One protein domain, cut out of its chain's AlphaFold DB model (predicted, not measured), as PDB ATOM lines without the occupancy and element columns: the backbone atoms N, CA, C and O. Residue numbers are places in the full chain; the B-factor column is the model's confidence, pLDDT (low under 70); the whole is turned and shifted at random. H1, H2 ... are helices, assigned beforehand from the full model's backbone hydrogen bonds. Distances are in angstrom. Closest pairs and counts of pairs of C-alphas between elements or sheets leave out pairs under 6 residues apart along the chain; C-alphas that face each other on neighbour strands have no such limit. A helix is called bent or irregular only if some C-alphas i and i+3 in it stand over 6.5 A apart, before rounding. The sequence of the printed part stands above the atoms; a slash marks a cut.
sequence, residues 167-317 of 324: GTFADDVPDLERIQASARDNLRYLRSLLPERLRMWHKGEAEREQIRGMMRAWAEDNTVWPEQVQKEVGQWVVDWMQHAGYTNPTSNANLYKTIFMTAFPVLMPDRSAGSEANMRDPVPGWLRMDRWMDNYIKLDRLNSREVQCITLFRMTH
ATOM      1  N   GLY A 167     -24.985 -23.891  14.345       90.25
ATOM      2  CA  GLY A 167     -24.793 -25.273  14.792       90.25
ATOM      3  C   GLY A 167     -26.016 -26.156  14.529       90.25
ATOM      4  O   GLY A 167     -26.941 -25.772  13.807       90.25
ATOM      5  N   THR A 168     -26.009 -27.368  15.086       96.19
ATOM      6  CA  THR A 168     -27.168 -28.267  15.036       96.19
ATOM      7  C   THR A 168     -27.949 -28.212  16.344       96.19
ATOM      8  O   THR A 168     -27.391 -27.928  17.400       96.19
ATOM      9  N   PHE A 169     -29.241 -28.545  16.298       97.44
ATOM     10  CA  PHE A 169     -30.043 -28.642  17.519       97.44
ATOM     11  C   PHE A 169     -29.443 -29.643  18.517       97.44
ATOM     12  O   PHE A 169     -29.428 -29.378  19.715       97.44
ATOM     13  N   ALA A 170     -28.896 -30.762  18.030       97.69
ATOM     14  CA  ALA A 170     -28.267 -31.784  18.864       97.69
ATOM     15  C   ALA A 170     -27.084 -31.241  19.685       97.69
ATOM     16  O   ALA A 170     -26.939 -31.615  20.848       97.69
ATOM     17  N   ASP A 171     -26.291 -30.334  19.108       96.56
ATOM     18  CA  ASP A 171     -25.161 -29.694  19.793       96.56
ATOM     19  C   ASP A 171     -25.619 -28.723  20.891       96.56
ATOM     20  O   ASP A 171     -24.866 -28.445  21.823       96.56
ATOM     21  N   ASP A 172     -26.845 -28.204  20.784       96.81
ATOM     22  CA  ASP A 172     -27.424 -27.255  21.735       96.81
ATOM     23  C   ASP A 172     -28.286 -27.918  22.812       96.81
ATOM     24  O   ASP A 172     -28.564 -27.272  23.821       96.81
ATOM     25  N   VAL A 173     -28.687 -29.189  22.651       97.19
ATOM     26  CA  VAL A 173     -29.482 -29.939  23.648       97.19
ATOM     27  C   VAL A 173     -28.915 -29.815  25.072       97.19
ATOM     28  O   VAL A 173     -29.703 -29.530  25.978       97.19
ATOM     29  N   PRO A 174     -27.594 -29.973  25.312       97.31
ATOM     30  CA  PRO A 174     -27.024 -29.833  26.654       97.31
ATOM     31  C   PRO A 174     -27.158 -28.422  27.248       97.31
ATOM     32  O   PRO A 174     -27.135 -28.267  28.466       97.31
ATOM     33  N   ASP A 175     -27.314 -27.405  26.398       95.81
ATOM     34  CA  ASP A 175     -27.277 -25.988  26.759       95.81
ATOM     35  C   ASP A 175     -28.644 -25.288  26.640       95.81
ATOM     36  O   ASP A 175     -28.733 -24.079  26.873       95.81
ATOM     37  N   LEU A 176     -29.728 -25.999  26.295       94.38
ATOM     38  CA  LEU A 176     -31.039 -25.383  26.027       94.38
ATOM     39  C   LEU A 176     -31.553 -24.535  27.191       94.38
ATOM     40  O   LEU A 176     -32.061 -23.434  26.968       94.38
ATOM     41  N   GLU A 177     -31.390 -25.006  28.429       91.69
ATOM     42  CA  GLU A 177     -31.808 -24.255  29.617       91.69
ATOM     43  C   GLU A 177     -31.046 -22.931  29.738       91.69
ATOM     44  O   GLU A 177     -31.643 -21.886  30.007       91.69
ATOM     45  N   ARG A 178     -29.737 -22.947  29.463       91.75
ATOM     46  CA  ARG A 178     -28.881 -21.757  29.475       91.75
ATOM     47  C   ARG A 178     -29.264 -20.788  28.357       91.75
ATOM     48  O   ARG A 178     -29.399 -19.583  28.598       91.75
ATOM     49  N   ILE A 179     -29.482 -21.296  27.144       93.19
ATOM     50  CA  ILE A 179     -29.926 -20.496  25.993       93.19
ATOM     51  C   ILE A 179     -31.268 -19.826  26.321       93.19
ATOM     52  O   ILE A 179     -31.405 -18.609  26.175       93.19
ATOM     53  N   GLN A 180     -32.231 -20.580  26.855       90.81
ATOM     54  CA  GLN A 180     -33.548 -20.063  27.218       90.81
ATOM     55  C   GLN A 180     -33.484 -19.041  28.363       90.81
ATOM     56  O   GLN A 180     -34.139 -17.997  28.289       90.81
ATOM     57  N   ALA A 181     -32.681 -19.297  29.399       87.62
ATOM     58  CA  ALA A 181     -32.495 -18.374  30.514       87.62
ATOM     59  C   ALA A 181     -31.881 -17.042  30.049       87.62
ATOM     60  O   ALA A 181     -32.376 -15.969  30.405       87.62
ATOM     61  N   SER A 182     -30.859 -17.105  29.188       90.94
ATOM     62  CA  SER A 182     -30.180 -15.915  28.661       90.94
ATOM     63  C   SER A 182     -31.040 -15.113  27.677       90.94
ATOM     64  O   SER A 182     -30.930 -13.885  27.625       90.94
ATOM     65  N   ALA A 183     -31.952 -15.760  26.939       92.12
ATOM     66  CA  ALA A 183     -32.786 -15.114  25.922       92.12
ATOM     67  C   ALA A 183     -33.584 -13.921  26.474       92.12
ATOM     68  O   ALA A 183     -33.668 -12.868  25.837       92.12
ATOM     69  N   ARG A 184     -34.123 -14.046  27.692       89.25
ATOM     70  CA  ARG A 184     -34.877 -12.981  28.372       89.25
ATOM     71  C   ARG A 184     -34.033 -11.730  28.595       89.25
ATOM     72  O   ARG A 184     -34.489 -10.618  28.310       89.25
ATOM     73  N   ASP A 185     -32.836 -11.895  29.141       91.69
ATOM     74  CA  ASP A 185     -31.966 -10.768  29.473       91.69
ATOM     75  C   ASP A 185     -31.316 -10.180  28.220       91.69
ATOM     76  O   ASP A 185     -31.228  -8.955  28.094       91.69
ATOM     77  N   ASN A 186     -31.026 -11.023  27.228       95.06
ATOM     78  CA  ASN A 186     -30.600 -10.600  25.901       95.06
ATOM     79  C   ASN A 186     -31.660  -9.718  25.220       95.06
ATOM     80  O   ASN A 186     -31.342  -8.613  24.775       95.06
ATOM     81  N   LEU A 187     -32.934 -10.128  25.208       94.50
ATOM     82  CA  LEU A 187     -34.025  -9.324  24.639       94.50
ATOM     83  C   LEU A 187     -34.226  -7.997  25.383       94.50
ATOM     84  O   LEU A 187     -34.437  -6.958  24.754       94.50
ATOM     85  N   ARG A 188     -34.130  -7.999  26.719       93.44
ATOM     86  CA  ARG A 188     -34.207  -6.762  27.521       93.44
ATOM     87  C   ARG A 188     -33.071  -5.807  27.189       93.44
ATOM     88  O   ARG A 188     -33.317  -4.608  27.046       93.44
ATOM     89  N   TYR A 189     -31.855  -6.328  27.066       95.00
ATOM     90  CA  TYR A 189     -30.696  -5.534  26.699       95.00
ATOM     91  C   TYR A 189     -30.862  -4.937  25.299       95.00
ATOM     92  O   TYR A 189     -30.790  -3.717  25.156       95.00
ATOM     93  N   LEU A 190     -31.181  -5.755  24.292       94.75
ATOM     94  CA  LEU A 190     -31.375  -5.293  22.914       94.75
ATOM     95  C   LEU A 190     -32.465  -4.222  22.815       94.75
ATOM     96  O   LEU A 190     -32.275  -3.198  22.161       94.75
ATOM     97  N   ARG A 191     -33.575  -4.402  23.537       95.62
ATOM     98  CA  ARG A 191     -34.624  -3.387  23.635       95.62
ATOM     99  C   ARG A 191     -34.131  -2.093  24.277       95.62
ATOM    100  O   ARG A 191     -34.490  -1.014  23.812       95.62
ATOM    101  N   SER A 192     -33.291  -2.178  25.307       94.19
ATOM    102  CA  SER A 192     -32.759  -0.995  25.995       94.19
ATOM    103  C   SER A 192     -31.889  -0.097  25.106       94.19
ATOM    104  O   SER A 192     -31.764   1.090  25.401       94.19
ATOM    105  N   LEU A 193     -31.362  -0.624  23.993       94.19
ATOM    106  CA  LEU A 193     -30.597   0.148  23.010       94.19
ATOM    107  C   LEU A 193     -31.485   1.049  22.134       94.19
ATOM    108  O   LEU A 193     -31.018   2.065  21.619       94.19
ATOM    109  N   LEU A 194     -32.762   0.702  21.938       94.50
ATOM    110  CA  LEU A 194     -33.634   1.419  20.999       94.50
ATOM    111  C   LEU A 194     -33.954   2.862  21.425       94.50
ATOM    112  O   LEU A 194     -33.845   3.748  20.576       94.50
ATOM    113  N   PRO A 195     -34.286   3.163  22.699       93.12
ATOM    114  CA  PRO A 195     -34.505   4.542  23.131       93.12
ATOM    115  C   PRO A 195     -33.289   5.445  22.912       93.12
ATOM    116  O   PRO A 195     -33.450   6.610  22.555       93.12
ATOM    117  N   GLU A 196     -32.077   4.926  23.111       91.44
ATOM    118  CA  GLU A 196     -30.846   5.680  22.869       91.44
ATOM    119  C   GLU A 196     -30.663   5.979  21.379       91.44
ATOM    120  O   GLU A 196     -30.444   7.133  21.016       91.44
ATOM    121  N   ARG A 197     -30.865   4.982  20.509       93.38
ATOM    122  CA  ARG A 197     -30.814   5.169  19.048       93.38
ATOM    123  C   ARG A 197     -31.841   6.186  18.562       93.38
ATOM    124  O   ARG A 197     -31.502   7.050  17.760       93.38
ATOM    125  N   LEU A 198     -33.066   6.137  19.090       95.00
ATOM    126  CA  LEU A 198     -34.107   7.122  18.787       95.00
ATOM    127  C   LEU A 198     -33.687   8.532  19.221       95.00
ATOM    128  O   LEU A 198     -33.796   9.474  18.440       95.00
ATOM    129  N   ARG A 199     -33.154   8.691  20.439       93.62
ATOM    130  CA  ARG A 199     -32.656   9.992  20.918       93.62
ATOM    131  C   ARG A 199     -31.521  10.522  20.046       93.62
ATOM    132  O   ARG A 199     -31.549  11.694  19.687       93.62
ATOM    133  N   MET A 200     -30.553   9.675  19.696       92.44
ATOM    134  CA  MET A 200     -29.454  10.044  18.803       92.44
ATOM    135  C   MET A 200     -29.975  10.465  17.423       92.44
ATOM    136  O   MET A 200     -29.571  11.505  16.915       92.44
ATOM    137  N   TRP A 201     -30.932   9.726  16.857       95.19
ATOM    138  CA  TRP A 201     -31.534  10.040  15.558       95.19
ATOM    139  C   TRP A 201     -32.241  11.405  15.524       95.19
ATOM    140  O   TRP A 201     -32.234  12.102  14.507       95.19
ATOM    141  N   HIS A 202     -32.835  11.819  16.644       94.56
ATOM    142  CA  HIS A 202     -33.499  13.118  16.772       94.56
ATOM    143  C   HIS A 202     -32.561  14.275  17.156       94.56
ATOM    144  O   HIS A 202     -33.006  15.420  17.145       94.56
ATOM    145  N   LYS A 203     -31.286  14.008  17.474       94.12
ATOM    146  CA  LYS A 203     -30.348  15.025  17.972       94.12
ATOM    147  C   LYS A 203     -29.829  15.968  16.879       94.12
ATOM    148  O   LYS A 203     -29.656  17.153  17.148       94.12
ATOM    149  N   GLY A 204     -29.621  15.467  15.663       94.56
ATOM    150  CA  GLY A 204     -29.088  16.258  14.556       94.56
ATOM    151  C   GLY A 204     -28.614  15.402  13.385       94.56
ATOM    152  O   GLY A 204     -28.611  14.175  13.454       94.56
ATOM    153  N   GLU A 205     -28.222  16.051  12.288       96.12
ATOM    154  CA  GLU A 205     -27.805  15.354  11.063       96.12
ATOM    155  C   GLU A 205     -26.473  14.606  11.232       96.12
ATOM    156  O   GLU A 205     -26.306  13.515  10.693       96.12
ATOM    157  N   ALA A 206     -25.551  15.141  12.041       95.69
ATOM    158  CA  ALA A 206     -24.274  14.490  12.327       95.69
ATOM    159  C   ALA A 206     -24.469  13.124  13.014       95.69
ATOM    160  O   ALA A 206     -23.877  12.125  12.605       95.69
ATOM    161  N   GLU A 207     -25.344  13.052  14.021       95.12
ATOM    162  CA  GLU A 207     -25.688  11.800  14.695       95.12
ATOM    163  C   GLU A 207     -26.460  10.835  13.787       95.12
ATOM    164  O   GLU A 207     -26.247   9.622  13.861       95.12
ATOM    165  N   ARG A 208     -27.324  11.347  12.901       95.81
ATOM    166  CA  ARG A 208     -27.995  10.510  11.893       95.81
ATOM    167  C   ARG A 208     -26.996   9.870  10.945       95.81
ATOM    168  O   ARG A 208     -27.128   8.682  10.674       95.81
ATOM    169  N   GLU A 209     -25.983  10.603  10.489       95.00
ATOM    170  CA  GLU A 209     -24.941  10.016   9.645       95.00
ATOM    171  C   GLU A 209     -24.100   8.978  10.378       95.00
ATOM    172  O   GLU A 209     -23.796   7.929   9.811       95.00
ATOM    173  N   GLN A 210     -23.791   9.206  11.656       92.50
ATOM    174  CA  GLN A 210     -23.136   8.188  12.475       92.50
ATOM    175  C   GLN A 210     -23.974   6.902  12.530       92.50
ATOM    176  O   GLN A 210     -23.446   5.804  12.346       92.50
ATOM    177  N   ILE A 211     -25.286   7.027  12.747       93.69
ATOM    178  CA  ILE A 211     -26.204   5.885  12.750       93.69
ATOM    179  C   ILE A 211     -26.260   5.216  11.379       93.69
ATOM    180  O   ILE A 211     -26.159   3.992  11.314       93.69
ATOM    181  N   ARG A 212     -26.383   5.984  10.292       94.19
ATOM    182  CA  ARG A 212     -26.373   5.441   8.927       94.19
ATOM    183  C   ARG A 212     -25.084   4.673   8.646       94.19
ATOM    184  O   ARG A 212     -25.149   3.590   8.078       94.19
ATOM    185  N   GLY A 213     -23.934   5.178   9.094       91.56
ATOM    186  CA  GLY A 213     -22.654   4.476   9.009       91.56
ATOM    187  C   GLY A 213     -22.686   3.113   9.706       91.56
ATOM    188  O   GLY A 213     -22.344   2.105   9.090       91.56
ATOM    189  N   MET A 214     -23.180   3.060  10.949       90.31
ATOM    190  CA  MET A 214     -23.349   1.791  11.677       90.31
ATOM    191  C   MET A 214     -24.326   0.848  10.968       90.31
ATOM    192  O   MET A 214     -24.062  -0.345  10.847       90.31
ATOM    193  N   MET A 215     -25.444   1.377  10.468       91.56
ATOM    194  CA  MET A 215     -26.442   0.588   9.754       91.56
ATOM    195  C   MET A 215     -25.896   0.001   8.456       91.56
ATOM    196  O   MET A 215     -26.206  -1.148   8.172       91.56
ATOM    197  N   ARG A 216     -25.095   0.743   7.678       90.25
ATOM    198  CA  ARG A 216     -24.468   0.229   6.447       90.25
ATOM    199  C   ARG A 216     -23.526  -0.930   6.757       90.25
ATOM    200  O   ARG A 216     -23.696  -1.998   6.183       90.25
ATOM    201  N   ALA A 217     -22.642  -0.749   7.739       87.62
ATOM    202  CA  ALA A 217     -21.726  -1.802   8.174       87.62
ATOM    203  C   ALA A 217     -22.472  -3.062   8.648       87.62
ATOM    204  O   ALA A 217     -22.049  -4.183   8.390       87.62
ATOM    205  N   TRP A 218     -23.617  -2.900   9.315       86.50
ATOM    206  CA  TRP A 218     -24.452  -4.038   9.700       86.50
ATOM    207  C   TRP A 218     -25.256  -4.618   8.540       86.50
ATOM    208  O   TRP A 218     -25.510  -5.819   8.529       86.50
ATOM    209  N   ALA A 219     -25.688  -3.799   7.586       86.75
ATOM    210  CA  ALA A 219     -26.504  -4.235   6.465       86.75
ATOM    211  C   ALA A 219     -25.717  -5.124   5.500       86.75
ATOM    212  O   ALA A 219     -26.256  -6.148   5.078       86.75
ATOM    213  N   GLU A 220     -24.467  -4.759   5.205       78.50
ATOM    214  CA  GLU A 220     -23.545  -5.553   4.378       78.50
ATOM    215  C   GLU A 220     -23.404  -6.984   4.911       78.50
ATOM    216  O   GLU A 220     -23.410  -7.943   4.144       78.50
ATOM    217  N   ASP A 221     -23.398  -7.124   6.236       73.12
ATOM    218  CA  ASP A 221     -23.166  -8.397   6.906       73.12
ATOM    219  C   ASP A 221     -24.434  -9.203   7.234       73.12
ATOM    220  O   ASP A 221     -24.341 -10.418   7.404       73.12
ATOM    221  N   ASN A 222     -25.608  -8.567   7.351       75.44
ATOM    222  CA  ASN A 222     -26.783  -9.198   7.981       75.44
ATOM    223  C   ASN A 222     -28.076  -9.198   7.149       75.44
ATOM    224  O   ASN A 222     -29.079  -9.765   7.589       75.44
ATOM    225  N   THR A 223     -28.117  -8.550   5.981       75.88
ATOM    226  CA  THR A 223     -29.382  -8.415   5.225       75.88
ATOM    227  C   THR A 223     -29.733  -9.621   4.365       75.88
ATOM    228  O   THR A 223     -30.918  -9.888   4.169       75.88
ATOM    229  N   VAL A 224     -28.740 -10.366   3.882       80.81
ATOM    230  CA  VAL A 224     -28.949 -11.561   3.059       80.81
ATOM    231  C   VAL A 224     -28.394 -12.765   3.797       80.81
ATOM    232  O   VAL A 224     -27.198 -12.855   4.056       80.81
ATOM    233  N   TRP A 225     -29.275 -13.697   4.147       86.19
ATOM    234  CA  TRP A 225     -28.874 -14.923   4.828       86.19
ATOM    235  C   TRP A 225     -28.362 -15.915   3.783       86.19
ATOM    236  O   TRP A 225     -29.112 -16.223   2.851       86.19
ATOM    237  N   PRO A 226     -27.127 -16.434   3.901       89.94
ATOM    238  CA  PRO A 226     -26.647 -17.480   3.005       89.94
ATOM    239  C   PRO A 226     -27.596 -18.685   3.008       89.94
ATOM    240  O   PRO A 226     -28.152 -19.024   4.052       89.94
ATOM    241  N   GLU A 227     -27.768 -19.359   1.866       93.44
ATOM    242  CA  GLU A 227     -28.683 -20.512   1.743       93.44
ATOM    243  C   GLU A 227     -28.398 -21.591   2.800       93.44
ATOM    244  O   GLU A 227     -29.319 -22.158   3.384       93.44
ATOM    245  N   GLN A 228     -27.118 -21.823   3.099       92.06
ATOM    246  CA  GLN A 228     -26.692 -22.754   4.139       92.06
ATOM    247  C   GLN A 228     -27.238 -22.366   5.521       92.06
ATOM    248  O   GLN A 228     -27.819 -23.202   6.206       92.06
ATOM    249  N   VAL A 229     -27.144 -21.086   5.894       91.38
ATOM    250  CA  VAL A 229     -27.671 -20.578   7.171       91.38
ATOM    251  C   VAL A 229     -29.196 -20.690   7.209       91.38
ATOM    252  O   VAL A 229     -29.757 -21.059   8.233       91.38
ATOM    253  N   GLN A 230     -29.884 -20.432   6.091       93.56
ATOM    254  CA  GLN A 230     -31.340 -20.615   6.018       93.56
ATOM    255  C   GLN A 230     -31.742 -22.072   6.294       93.56
ATOM    256  O   GLN A 230     -32.712 -22.312   7.016       93.56
ATOM    257  N   LYS A 231     -30.989 -23.039   5.749       95.19
ATOM    258  CA  LYS A 231     -31.204 -24.473   5.995       95.19
ATOM    259  C   LYS A 231     -30.907 -24.853   7.441       95.19
ATOM    260  O   LYS A 231     -31.725 -25.537   8.042       95.19
ATOM    261  N   GLU A 232     -29.793 -24.387   8.004       94.88
ATOM    262  CA  GLU A 232     -29.413 -24.651   9.400       94.88
ATOM    263  C   GLU A 232     -30.452 -24.108  10.385       94.88
ATOM    264  O   GLU A 232     -30.941 -24.852  11.231       94.88
ATOM    265  N   VAL A 233     -30.865 -22.847  10.223       94.94
ATOM    266  CA  VAL A 233     -31.904 -22.227  11.060       94.94
ATOM    267  C   VAL A 233     -33.228 -22.975  10.919       94.94
ATOM    268  O   VAL A 233     -33.873 -23.284  11.920       94.94
ATOM    269  N   GLY A 234     -33.634 -23.289   9.686       95.75
ATOM    270  CA  GLY A 234     -34.866 -24.028   9.422       95.75
ATOM    271  C   GLY A 234     -34.867 -25.416  10.063       95.75
ATOM    272  O   GLY A 234     -35.839 -25.778  10.726       95.75
ATOM    273  N   GLN A 235     -33.773 -26.165   9.912       97.50
ATOM    274  CA  GLN A 235     -33.622 -27.496  10.495       97.50
ATOM    275  C   GLN A 235     -33.632 -27.436  12.024       97.50
ATOM    276  O   GLN A 235     -34.394 -28.165  12.651       97.50
ATOM    277  N   TRP A 236     -32.880 -26.505  12.618       97.44
ATOM    278  CA  TRP A 236     -32.837 -26.320  14.068       97.44
ATOM    279  C   TRP A 236     -34.229 -26.045  14.650       97.44
ATOM    280  O   TRP A 236     -34.610 -26.636  15.657       97.44
ATOM    281  N   VAL A 237     -35.027 -25.186  13.999       96.56
ATOM    282  CA  VAL A 237     -36.402 -24.887  14.437       96.56
ATOM    283  C   VAL A 237     -37.290 -26.126  14.360       96.56
ATOM    284  O   VAL A 237     -38.061 -26.374  15.286       96.56
ATOM    285  N   VAL A 238     -37.192 -26.911  13.283       96.81
ATOM    286  CA  VAL A 238     -37.960 -28.158  13.134       96.81
ATOM    287  C   VAL A 238     -37.592 -29.159  14.231       96.81
ATOM    288  O   VAL A 238     -38.494 -29.713  14.863       96.81
ATOM    289  N   ASP A 239     -36.301 -29.342  14.499       98.06
ATOM    290  CA  ASP A 239     -35.803 -30.266  15.522       98.06
ATOM    291  C   ASP A 239     -36.231 -29.827  16.931       98.06
ATOM    292  O   ASP A 239     -36.746 -30.637  17.706       98.06
ATOM    293  N   TRP A 240     -36.124 -28.529  17.240       97.19
ATOM    294  CA  TRP A 240     -36.613 -27.973  18.501       97.19
ATOM    295  C   TRP A 240     -38.122 -28.174  18.665       97.19
ATOM    296  O   TRP A 240     -38.574 -28.565  19.738       97.19
ATOM    297  N   MET A 241     -38.921 -27.952  17.615       96.25
ATOM    298  CA  MET A 241     -40.370 -28.166  17.679       96.25
ATOM    299  C   MET A 241     -40.721 -29.633  17.950       96.25
ATOM    300  O   MET A 241     -41.627 -29.911  18.739       96.25
ATOM    301  N   GLN A 242     -40.004 -30.576  17.336       96.81
ATOM    302  CA  GLN A 242     -40.178 -31.999  17.631       96.81
ATOM    303  C   GLN A 242     -39.805 -32.315  19.083       96.81
ATOM    304  O   GLN A 242     -40.579 -32.967  19.784       96.81
ATOM    305  N   HIS A 243     -38.666 -31.801  19.557       97.06
ATOM    306  CA  HIS A 243     -38.218 -31.965  20.940       97.06
ATOM    307  C   HIS A 243     -39.207 -31.369  21.955       97.06
ATOM    308  O   HIS A 243     -39.496 -31.982  22.979       97.06
ATOM    309  N   ALA A 244     -39.779 -30.204  21.650       96.12
ATOM    310  CA  ALA A 244     -40.767 -29.521  22.480       96.12
ATOM    311  C   ALA A 244     -42.173 -30.160  22.421       96.12
ATOM    312  O   ALA A 244     -43.087 -29.689  23.099       96.12
ATOM    313  N   GLY A 245     -42.362 -31.229  21.638       96.44
ATOM    314  CA  GLY A 245     -43.611 -31.991  21.586       96.44
ATOM    315  C   GLY A 245     -44.703 -31.379  20.707       96.44
ATOM    316  O   GLY A 245     -45.880 -31.705  20.880       96.44
ATOM    317  N   TYR A 246     -44.352 -30.500  19.761       95.75
ATOM    318  CA  TYR A 246     -45.315 -30.006  18.775       95.75
ATOM    319  C   TYR A 246     -45.775 -31.136  17.841       95.75
ATOM    320  O   TYR A 246     -45.028 -32.056  17.504       95.75
ATOM    321  N   THR A 247     -47.030 -31.065  17.400       95.38
ATOM    322  CA  THR A 247     -47.600 -32.042  16.463       95.38
ATOM    323  C   THR A 247     -47.076 -31.834  15.044       95.38
ATOM    324  O   THR A 247     -46.567 -30.770  14.700       95.38
ATOM    325  N   ASN A 248     -47.244 -32.842  14.182       94.31
ATOM    326  CA  ASN A 248     -46.814 -32.754  12.787       94.31
ATOM    327  C   ASN A 248     -47.463 -31.544  12.068       94.31
ATOM    328  O   ASN A 248     -48.693 -31.531  11.915       94.31
ATOM    329  N   PRO A 249     -46.675 -30.568  11.564       93.50
ATOM    330  CA  PRO A 249     -47.207 -29.386  10.889       93.50
ATOM    331  C   PRO A 249     -48.030 -29.672   9.633       93.50
ATOM    332  O   PRO A 249     -48.849 -28.839   9.244       93.50
ATOM    333  N   THR A 250     -47.875 -30.847   9.015       96.25
ATOM    334  CA  THR A 250     -48.676 -31.236   7.842       96.25
ATOM    335  C   THR A 250     -50.158 -31.409   8.165       96.25
ATOM    336  O   THR A 250     -50.991 -31.205   7.285       96.25
ATOM    337  N   SER A 251     -50.504 -31.711   9.422       95.69
ATOM    338  CA  SER A 251     -51.898 -31.842   9.864       95.69
ATOM    339  C   SER A 251     -52.670 -30.521   9.799       95.69
ATOM    340  O   SER A 251     -53.883 -30.527   9.592       95.69
ATOM    341  N   ASN A 252     -51.980 -29.381   9.949       95.12
ATOM    342  CA  ASN A 252     -52.580 -28.053   9.862       95.12
ATOM    343  C   ASN A 252     -51.550 -26.985   9.457       95.12
ATOM    344  O   ASN A 252     -51.187 -26.100  10.235       95.12
ATOM    345  N   ALA A 253     -51.079 -27.052   8.210       96.62
ATOM    346  CA  ALA A 253     -50.020 -26.168   7.724       96.62
ATOM    347  C   ALA A 253     -50.384 -24.673   7.820       96.62
ATOM    348  O   ALA A 253     -49.512 -23.839   8.060       96.62
ATOM    349  N   ASN A 254     -51.663 -24.321   7.651       97.56
ATOM    350  CA  ASN A 254     -52.112 -22.931   7.741       97.56
ATOM    351  C   ASN A 254     -52.016 -22.389   9.170       97.56
ATOM    352  O   ASN A 254     -51.547 -21.268   9.343       97.56
ATOM    353  N   LEU A 255     -52.371 -23.188  10.184       95.50
ATOM    354  CA  LEU A 255     -52.206 -22.796  11.583       95.50
ATOM    355  C   LEU A 255     -50.740 -22.501  11.910       95.50
ATOM    356  O   LEU A 255     -50.440 -21.441  12.454       95.50
ATOM    357  N   TYR A 256     -49.821 -23.393  11.531       95.50
ATOM    358  CA  TYR A 256     -48.392 -23.185  11.779       95.50
ATOM    359  C   TYR A 256     -47.850 -21.952  11.046       95.50
ATOM    360  O   TYR A 256     -47.129 -21.159  11.647       95.50
ATOM    361  N   LYS A 257     -48.257 -21.715   9.789       97.06
ATOM    362  CA  LYS A 257     -47.918 -20.474   9.066       97.06
ATOM    363  C   LYS A 257     -48.403 -19.232   9.815       97.06
ATOM    364  O   LYS A 257     -47.636 -18.284   9.956       97.06
ATOM    365  N   THR A 258     -49.636 -19.237  10.325       97.31
ATOM    366  CA  THR A 258     -50.164 -18.127  11.129       97.31
ATOM    367  C   THR A 258     -49.349 -17.927  12.403       97.31
ATOM    368  O   THR A 258     -48.950 -16.799  12.672       97.31
ATOM    369  N   ILE A 259     -49.031 -19.000  13.138       94.88
ATOM    370  CA  ILE A 259     -48.189 -18.932  14.344       94.88
ATOM    371  C   ILE A 259     -46.841 -18.285  14.018       94.88
ATOM    372  O   ILE A 259     -46.463 -17.323  14.682       94.88
ATOM    373  N   PHE A 260     -46.150 -18.738  12.965       95.62
ATOM    374  CA  PHE A 260     -44.870 -18.154  12.559       95.62
ATOM    375  C   PHE A 260     -44.999 -16.682  12.164       95.62
ATOM    376  O   PHE A 260     -44.205 -15.864  12.612       95.62
ATOM    377  N   MET A 261     -46.012 -16.311  11.378       95.62
ATOM    378  CA  MET A 261     -46.221 -14.918  10.965       95.62
ATOM    379  C   MET A 261     -46.590 -13.995  12.134       95.62
ATOM    380  O   MET A 261     -46.268 -12.808  12.109       95.62
ATOM    381  N   THR A 262     -47.269 -14.518  13.158       94.88
ATOM    382  CA  THR A 262     -47.578 -13.778  14.387       94.88
ATOM    383  C   THR A 262     -46.353 -13.664  15.296       94.88
ATOM    384  O   THR A 262     -46.100 -12.592  15.846       94.88
ATOM    385  N   ALA A 263     -45.576 -14.739  15.433       94.25
ATOM    386  CA  ALA A 263     -44.361 -14.784  16.242       94.25
ATOM    387  C   ALA A 263     -43.218 -13.949  15.629       94.25
ATOM    388  O   ALA A 263     -42.456 -13.309  16.358       94.25
ATOM    389  N   PHE A 264     -43.121 -13.907  14.301       94.31
ATOM    390  CA  PHE A 264     -42.071 -13.225  13.544       94.31
ATOM    391  C   PHE A 264     -42.696 -12.236  12.543       94.31
ATOM    392  O   PHE A 264     -42.752 -12.502  11.340       94.31
ATOM    393  N   PRO A 265     -43.217 -11.091  13.026       94.50
ATOM    394  CA  PRO A 265     -43.876 -10.112  12.175       94.50
ATOM    395  C   PRO A 265     -42.877  -9.393  11.261       94.50
ATOM    396  O   PRO A 265     -41.681  -9.310  11.532       94.50
ATOM    397  N   VAL A 266     -43.393  -8.780  10.195       93.38
ATOM    398  CA  VAL A 266     -42.588  -7.957   9.281       93.38
ATOM    399  C   VAL A 266     -42.064  -6.711  10.005       93.38
ATOM    400  O   VAL A 266     -42.810  -5.765  10.278       93.38
ATOM    401  N   LEU A 267     -40.758  -6.694  10.284       90.94
ATOM    402  CA  LEU A 267     -40.110  -5.601  11.015       90.94
ATOM    403  C   LEU A 267     -39.863  -4.367  10.140       90.94
ATOM    404  O   LEU A 267     -40.106  -3.253  10.592       90.94
ATOM    405  N   MET A 268     -39.454  -4.551   8.882       88.06
ATOM    406  CA  MET A 268     -39.125  -3.448   7.967       88.06
ATOM    407  C   MET A 268     -40.210  -3.274   6.892       88.06
ATOM    408  O   MET A 268     -40.637  -4.277   6.315       88.06
ATOM    409  N   PRO A 269     -40.682  -2.045   6.593       78.69
ATOM    410  CA  PRO A 269     -41.722  -1.803   5.585       78.69
ATOM    411  C   PRO A 269     -41.405  -2.366   4.192       78.69
ATOM    412  O   PRO A 269     -42.289  -2.888   3.520       78.69
ATOM    413  N   ASP A 270     -40.142  -2.305   3.793       83.19
ATOM    414  CA  ASP A 270     -39.588  -2.773   2.517       83.19
ATOM    415  C   ASP A 270     -38.839  -4.108   2.638       83.19
ATOM    416  O   ASP A 270     -38.191  -4.553   1.693       83.19
ATOM    417  N   ARG A 271     -38.964  -4.772   3.794       81.38
ATOM    418  CA  ARG A 271     -38.411  -6.104   4.079       81.38
ATOM    419  C   ARG A 271     -36.882  -6.201   4.013       81.38
ATOM    420  O   ARG A 271     -36.369  -7.314   4.022       81.38
ATOM    421  N   SER A 272     -36.153  -5.084   4.011       84.06
ATOM    422  CA  SER A 272     -34.690  -5.098   4.070       84.06
ATOM    423  C   SER A 272     -34.178  -4.051   5.048       84.06
ATOM    424  O   SER A 272     -34.457  -2.868   4.917       84.06
ATOM    425  N   ALA A 273     -33.372  -4.474   6.024       83.25
ATOM    426  CA  ALA A 273     -32.719  -3.531   6.935       83.25
ATOM    427  C   ALA A 273     -31.707  -2.616   6.212       83.25
ATOM    428  O   ALA A 273     -31.400  -1.535   6.712       83.25
ATOM    429  N   GLY A 274     -31.209  -3.042   5.046       85.00
ATOM    430  CA  GLY A 274     -30.221  -2.331   4.233       85.00
ATOM    431  C   GLY A 274     -30.807  -1.447   3.138       85.00
ATOM    432  O   GLY A 274     -30.052  -0.872   2.360       85.00
ATOM    433  N   SER A 275     -32.128  -1.365   3.029       89.69
ATOM    434  CA  SER A 275     -32.770  -0.565   1.993       89.69
ATOM    435  C   SER A 275     -32.500   0.931   2.158       89.69
ATOM    436  O   SER A 275     -32.360   1.459   3.265       89.69
ATOM    437  N   GLU A 276     -32.519   1.655   1.042       90.62
ATOM    438  CA  GLU A 276     -32.367   3.110   1.052       90.62
ATOM    439  C   GLU A 276     -33.476   3.804   1.860       90.62
ATOM    440  O   GLU A 276     -33.214   4.751   2.602       90.62
ATOM    441  N   ALA A 277     -34.714   3.302   1.785       91.06
ATOM    442  CA  ALA A 277     -35.825   3.862   2.544       91.06
ATOM    443  C   ALA A 277     -35.627   3.700   4.061       91.06
ATOM    444  O   ALA A 277     -35.875   4.659   4.796       91.06
ATOM    445  N   ASN A 278     -35.119   2.551   4.523       91.56
ATOM    446  CA  ASN A 278     -34.803   2.335   5.936       91.56
ATOM    447  C   ASN A 278     -33.576   3.145   6.386       91.56
ATOM    448  O   ASN A 278     -33.546   3.644   7.504       91.56
ATOM    449  N   MET A 279     -32.581   3.342   5.517       91.50
ATOM    450  CA  MET A 279     -31.435   4.216   5.806       91.50
ATOM    451  C   MET A 279     -31.845   5.689   5.925       91.50
ATOM    452  O   MET A 279     -31.251   6.442   6.698       91.50
ATOM    453  N   ARG A 280     -32.855   6.118   5.158       93.88
ATOM    454  CA  ARG A 280     -33.394   7.481   5.216       93.88
ATOM    455  C   ARG A 280     -34.210   7.722   6.482       93.88
ATOM    456  O   ARG A 280     -34.105   8.804   7.049       93.88
ATOM    457  N   ASP A 281     -35.018   6.750   6.892       94.50
ATOM    458  CA  ASP A 281     -35.808   6.817   8.120       94.50
ATOM    459  C   ASP A 281     -35.967   5.422   8.763       94.50
ATOM    460  O   ASP A 281     -36.889   4.677   8.414       94.50
ATOM    461  N   PRO A 282     -35.093   5.051   9.717       94.62
ATOM    462  CA  PRO A 282     -35.131   3.754  10.385       94.62
ATOM    463  C   PRO A 282     -36.145   3.697  11.532       94.62
ATOM    464  O   PRO A 282     -36.391   2.625  12.099       94.62
ATOM    465  N   VAL A 283     -36.739   4.838  11.907       95.50
ATOM    466  CA  VAL A 283     -37.602   4.961  13.088       95.50
ATOM    467  C   VAL A 283     -38.799   4.004  13.031       95.50
ATOM    468  O   VAL A 283     -39.033   3.310  14.028       95.50
ATOM    469  N   PRO A 284     -39.538   3.867  11.911       95.25
ATOM    470  CA  PRO A 284     -40.646   2.918  11.835       95.25
ATOM    471  C   PRO A 284     -40.218   1.467  12.093       95.25
ATOM    472  O   PRO A 284     -40.934   0.732  12.779       95.25
ATOM    473  N   GLY A 285     -39.051   1.064  11.580       94.06
ATOM    474  CA  GLY A 285     -38.490  -0.272  11.782       94.06
ATOM    475  C   GLY A 285     -38.126  -0.527  13.243       94.06
ATOM    476  O   GLY A 285     -38.525  -1.537  13.826       94.06
ATOM    477  N   TRP A 286     -37.450   0.428  13.883       94.88
ATOM    478  CA  TRP A 286     -37.103   0.336  15.302       94.88
ATOM    479  C   TRP A 286     -38.325   0.296  16.216       94.88
ATOM    480  O   TRP A 286     -38.346  -0.492  17.156       94.88
ATOM    481  N   LEU A 287     -39.365   1.087  15.939       95.19
ATOM    482  CA  LEU A 287     -40.599   1.053  16.730       95.19
ATOM    483  C   LEU A 287     -41.328  -0.292  16.606       95.19
ATOM    484  O   LEU A 287     -41.898  -0.776  17.584       95.19
ATOM    485  N   ARG A 288     -41.307  -0.923  15.424       95.56
ATOM    486  CA  ARG A 288     -41.842  -2.285  15.247       95.56
ATOM    487  C   ARG A 288     -41.011  -3.311  16.011       95.56
ATOM    488  O   ARG A 288     -41.589  -4.163  16.681       95.56
ATOM    489  N   MET A 289     -39.685  -3.193  15.962       94.62
ATOM    490  CA  MET A 289     -38.764  -4.053  16.704       94.62
ATOM    491  C   MET A 289     -38.939  -3.909  18.227       94.62
ATOM    492  O   MET A 289     -38.996  -4.924  18.918       94.62
ATOM    493  N   ASP A 290     -39.105  -2.688  18.753       95.56
ATOM    494  CA  ASP A 290     -39.390  -2.442  20.178       95.56
ATOM    495  C   ASP A 290     -40.679  -3.141  20.619       95.56
ATOM    496  O   ASP A 290     -40.674  -3.893  21.594       95.56
ATOM    497  N   ARG A 291     -41.772  -2.952  19.865       95.56
ATOM    498  CA  ARG A 291     -43.065  -3.592  20.157       95.56
ATOM    499  C   ARG A 291     -42.973  -5.112  20.116       95.56
ATOM    500  O   ARG A 291     -43.540  -5.779  20.976       95.56
ATOM    501  N   TRP A 292     -42.271  -5.652  19.124       95.62
ATOM    502  CA  TRP A 292     -42.046  -7.087  18.998       95.62
ATOM    503  C   TRP A 292     -41.306  -7.638  20.224       95.62
ATOM    504  O   TRP A 292     -41.830  -8.528  20.893       95.62
ATOM    505  N   MET A 293     -40.168  -7.049  20.605       95.81
ATOM    506  CA  MET A 293     -39.421  -7.472  21.797       95.81
ATOM    507  C   MET A 293     -40.229  -7.305  23.094       95.81
ATOM    508  O   MET A 293     -40.187  -8.175  23.961       95.81
ATOM    509  N   ASP A 294     -40.994  -6.218  23.240       95.06
ATOM    510  CA  ASP A 294     -41.866  -5.997  24.400       95.06
ATOM    511  C   ASP A 294     -42.948  -7.079  24.524       95.06
ATOM    512  O   ASP A 294     -43.183  -7.597  25.618       95.06
ATOM    513  N   ASN A 295     -43.567  -7.475  23.407       94.50
ATOM    514  CA  ASN A 295     -44.552  -8.555  23.384       94.50
ATOM    515  C   ASN A 295     -43.937  -9.901  23.787       94.50
ATOM    516  O   ASN A 295     -44.538 -10.617  24.588       94.50
ATOM    517  N   TYR A 296     -42.726 -10.217  23.319       94.06
ATOM    518  CA  TYR A 296     -42.013 -11.429  23.735       94.06
ATOM    519  C   TYR A 296     -41.691 -11.434  25.229       94.06
ATOM    520  O   TYR A 296     -41.963 -12.416  25.912       94.06
ATOM    521  N   ILE A 297     -41.183 -10.320  25.766       92.75
ATOM    522  CA  ILE A 297     -40.895 -10.193  27.202       92.75
ATOM    523  C   ILE A 297     -42.174 -10.365  28.038       92.75
ATOM    524  O   ILE A 297     -42.131 -10.936  29.130       92.75
ATOM    525  N   LYS A 298     -43.324  -9.873  27.558       92.88
ATOM    526  CA  LYS A 298     -44.620 -10.078  28.225       92.88
ATOM    527  C   LYS A 298     -45.061 -11.539  28.173       92.88
ATOM    528  O   LYS A 298     -45.467 -12.060  29.208       92.88
ATOM    529  N   LEU A 299     -44.963 -12.181  27.010       91.94
ATOM    530  CA  LEU A 299     -45.326 -13.586  26.831       91.94
ATOM    531  C   LEU A 299     -44.486 -14.498  27.734       91.94
ATOM    532  O   LEU A 299     -45.026 -15.319  28.465       91.94
ATOM    533  N   ASP A 300     -43.176 -14.285  27.769       90.38
ATOM    534  CA  ASP A 300     -42.251 -15.021  28.629       90.38
ATOM    535  C   ASP A 300     -42.593 -14.884  30.131       90.38
ATOM    536  O   ASP A 300     -42.560 -15.863  30.886       90.38
ATOM    537  N   ARG A 301     -43.010 -13.688  30.575       89.69
ATOM    538  CA  ARG A 301     -43.505 -13.483  31.948       89.69
ATOM    539  C   ARG A 301     -44.784 -14.267  32.233       89.69
ATOM    540  O   ARG A 301     -44.930 -14.749  33.354       89.69
ATOM    541  N   LEU A 302     -45.703 -14.359  31.271       88.56
ATOM    542  CA  LEU A 302     -46.931 -15.145  31.419       88.56
ATOM    543  C   LEU A 302     -46.593 -16.632  31.545       88.56
ATOM    544  O   LEU A 302     -46.948 -17.238  32.552       88.56
ATOM    545  N   ASN A 303     -45.786 -17.159  30.625       86.88
ATOM    546  CA  ASN A 303     -45.358 -18.559  30.636       86.88
ATOM    547  C   ASN A 303     -44.639 -18.921  31.948       86.88
ATOM    548  O   ASN A 303     -44.918 -19.947  32.562       86.88
ATOM    549  N   SER A 304     -43.755 -18.048  32.438       84.69
ATOM    550  CA  SER A 304     -43.045 -18.283  33.704       84.69
ATOM    551  C   SER A 304     -43.970 -18.285  34.920       84.69
ATOM    552  O   SER A 304     -43.774 -19.073  35.843       84.69
ATOM    553  N   ARG A 305     -44.981 -17.406  34.938       82.44
ATOM    554  CA  ARG A 305     -45.986 -17.373  36.011       82.44
ATOM    555  C   ARG A 305     -46.846 -18.628  36.001       82.44
ATOM    556  O   ARG A 305     -47.120 -19.167  37.066       82.44
ATOM    557  N   GLU A 306     -47.242 -19.108  34.828       78.06
ATOM    558  CA  GLU A 306     -48.019 -20.342  34.699       78.06
ATOM    559  C   GLU A 306     -47.237 -21.554  35.206       78.06
ATOM    560  O   GLU A 306     -47.764 -22.319  36.011       78.06
ATOM    561  N   VAL A 307     -45.957 -21.677  34.838       76.88
ATOM    562  CA  VAL A 307     -45.075 -22.733  35.363       76.88
ATOM    563  C   VAL A 307     -44.966 -22.654  36.889       76.88
ATOM    564  O   VAL A 307     -45.072 -23.679  37.565       76.88
ATOM    565  N   GLN A 308     -44.815 -21.452  37.455       73.50
ATOM    566  CA  GLN A 308     -44.795 -21.258  38.908       73.50
ATOM    567  C   GLN A 308     -46.119 -21.671  39.561       73.50
ATOM    568  O   GLN A 308     -46.101 -22.409  40.543       73.50
ATOM    569  N   CYS A 309     -47.262 -21.265  39.002       73.50
ATOM    570  CA  CYS A 309     -48.581 -21.661  39.496       73.50
ATOM    571  C   CYS A 309     -48.765 -23.183  39.450       73.50
ATOM    572  O   CYS A 309     -49.132 -23.780  40.459       73.50
ATOM    573  N   ILE A 310     -48.459 -23.831  38.321       71.94
ATOM    574  CA  ILE A 310     -48.556 -25.292  38.168       71.94
ATOM    575  C   ILE A 310     -47.652 -26.005  39.182       71.94
ATOM    576  O   ILE A 310     -48.067 -26.989  39.795       71.94
ATOM    577  N   THR A 311     -46.437 -25.496  39.399       70.81
ATOM    578  CA  THR A 311     -45.487 -26.054  40.373       70.81
ATOM    579  C   THR A 311     -46.007 -25.919  41.806       70.81
ATOM    580  O   THR A 311     -45.939 -26.880  42.573       70.81
ATOM    581  N   LEU A 312     -46.586 -24.767  42.157       67.31
ATOM    582  CA  LEU A 312     -47.220 -24.552  43.459       67.31
ATOM    583  C   LEU A 312     -48.393 -25.519  43.668       67.31
ATOM    584  O   LEU A 312     -48.439 -26.195  44.692       67.31
ATOM    585  N   PHE A 313     -49.278 -25.680  42.678       62.38
ATOM    586  CA  PHE A 313     -50.413 -26.603  42.776       62.38
ATOM    587  C   PHE A 313     -49.994 -28.081  42.852       62.38
ATOM    588  O   PHE A 313     -50.606 -28.836  43.613       62.38
ATOM    589  N   ARG A 314     -48.923 -28.490  42.150       56.16
ATOM    590  CA  ARG A 314     -48.342 -29.843  42.271       56.16
ATOM    591  C   ARG A 314     -47.779 -30.129  43.665       56.16
ATOM    592  O   ARG A 314     -47.813 -31.281  44.085       56.16
ATOM    593  N   MET A 315     -47.292 -29.116  44.386       53.31
ATOM    594  CA  MET A 315     -46.772 -29.298  45.746       53.31
ATOM    595  C   MET A 315     -47.865 -29.330  46.823       53.31
ATOM    596  O   MET A 315     -47.669 -29.971  47.854       53.31
ATOM    597  N   THR A 316     -49.025 -28.704  46.602       52.94
ATOM    598  CA  THR A 316     -50.095 -28.651  47.617       52.94
ATOM    599  C   THR A 316     -51.196 -29.701  47.470       52.94
ATOM    600  O   THR A 316     -51.814 -30.050  48.475       52.94
ATOM    601  N   HIS A 317     -51.449 -30.260  46.281       50.25
ATOM    602  CA  HIS A 317     -52.602 -31.148  46.075       50.25
ATOM    603  C   HIS A 317     -52.302 -32.319  45.140       50.25
ATOM    604  O   HIS A 317     -52.693 -32.273  43.988       50.25
TER     605      HIS A 317
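AT A GLANCE: This is residues 167 to 317 of the 324 residues of the protein "Hypothetical protein" of Hemiselmis tepida (UniProt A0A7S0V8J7). An open frame of helices: H1 runs along one side, H2 folds back from its far end, and H3 comes round to the beginning of H1, leaving a loose ring with a wide gap. The long helix H6 crosses H1 at a slant, and residues 302 to 317, of which 302 to 316 belong to H6, stick out; H4 touches no helix, and small H5 is near H2. The printed part has 151 residues with six named helices, H1 to H6 in order, and no named strand: all helix. It is loose, with a radius of gyration of the C-alphas of 19.1 A, and elongated, spanning 62 by 38 by 30 A.

HOW THE PARTS SIT: H1, residues 169 to 203, is the hub, touching three helices. It has a kink of 79 degrees near residue 176 and is irregular: C-alphas 174 and 177 are 7.9 A apart. With H2, residues 205 to 222, it forms a helical hairpin: they touch, closest at the C-alphas of Trp 201 and Arg 208, 5.1 A apart, at a shallow tilt of 23 degrees, opposite ways. H6, residues 283 to 316, touches residues 184 to 198 of H1 alone, closest at the C-alphas of Arg 191 and Asp 290, 6.0 A apart, at a steep tilt of 42 degrees, opposite ways. H3, residues 227 to 243, touches H1 at residue 169 alone; the closest C-alphas, of Phe 169 and Trp 236, are 5.0 A apart. H5, residues 276 to 280, is close to H2 but not clearly touching, with the C-alphas of Arg 212 and Met 279 closest at 6.1 A. H4, residues 249 to 263, is irregular, C-alphas 251 and 254 being 9.2 A apart, and is apart from H6 only just, at 8.5 A. Every O i to N i+4 pair is within hydrogen-bond range in H3, H5 and H6; in H1 22 of 31 are, in H2 13 of 14, in H4 9 of 11.

IN THESE COORDINATES: H1 begins at C-alpha 169 (-30.043, -28.642, 17.519) and measures 43.7 A from first to last C-alpha. H2 measures 24.8 A, H3 24.3 A, H4 15.8 A and H5 6.1 A. H6 measures 49.8 A, from C-alpha 283 (-37.602, 4.961, 13.088) to C-alpha 316 (-50.095, -28.651, 47.617).

THE WHOLE: The two C-alphas farthest apart, of Ala 206 and His 317, are 63.4 A apart. The printed part has no cut. The link from H4 to H5, residues 264 to 275, is long; the others are tight. Mean pLDDT of the printed part is 90.5, and residues 312 to 317 are under 70.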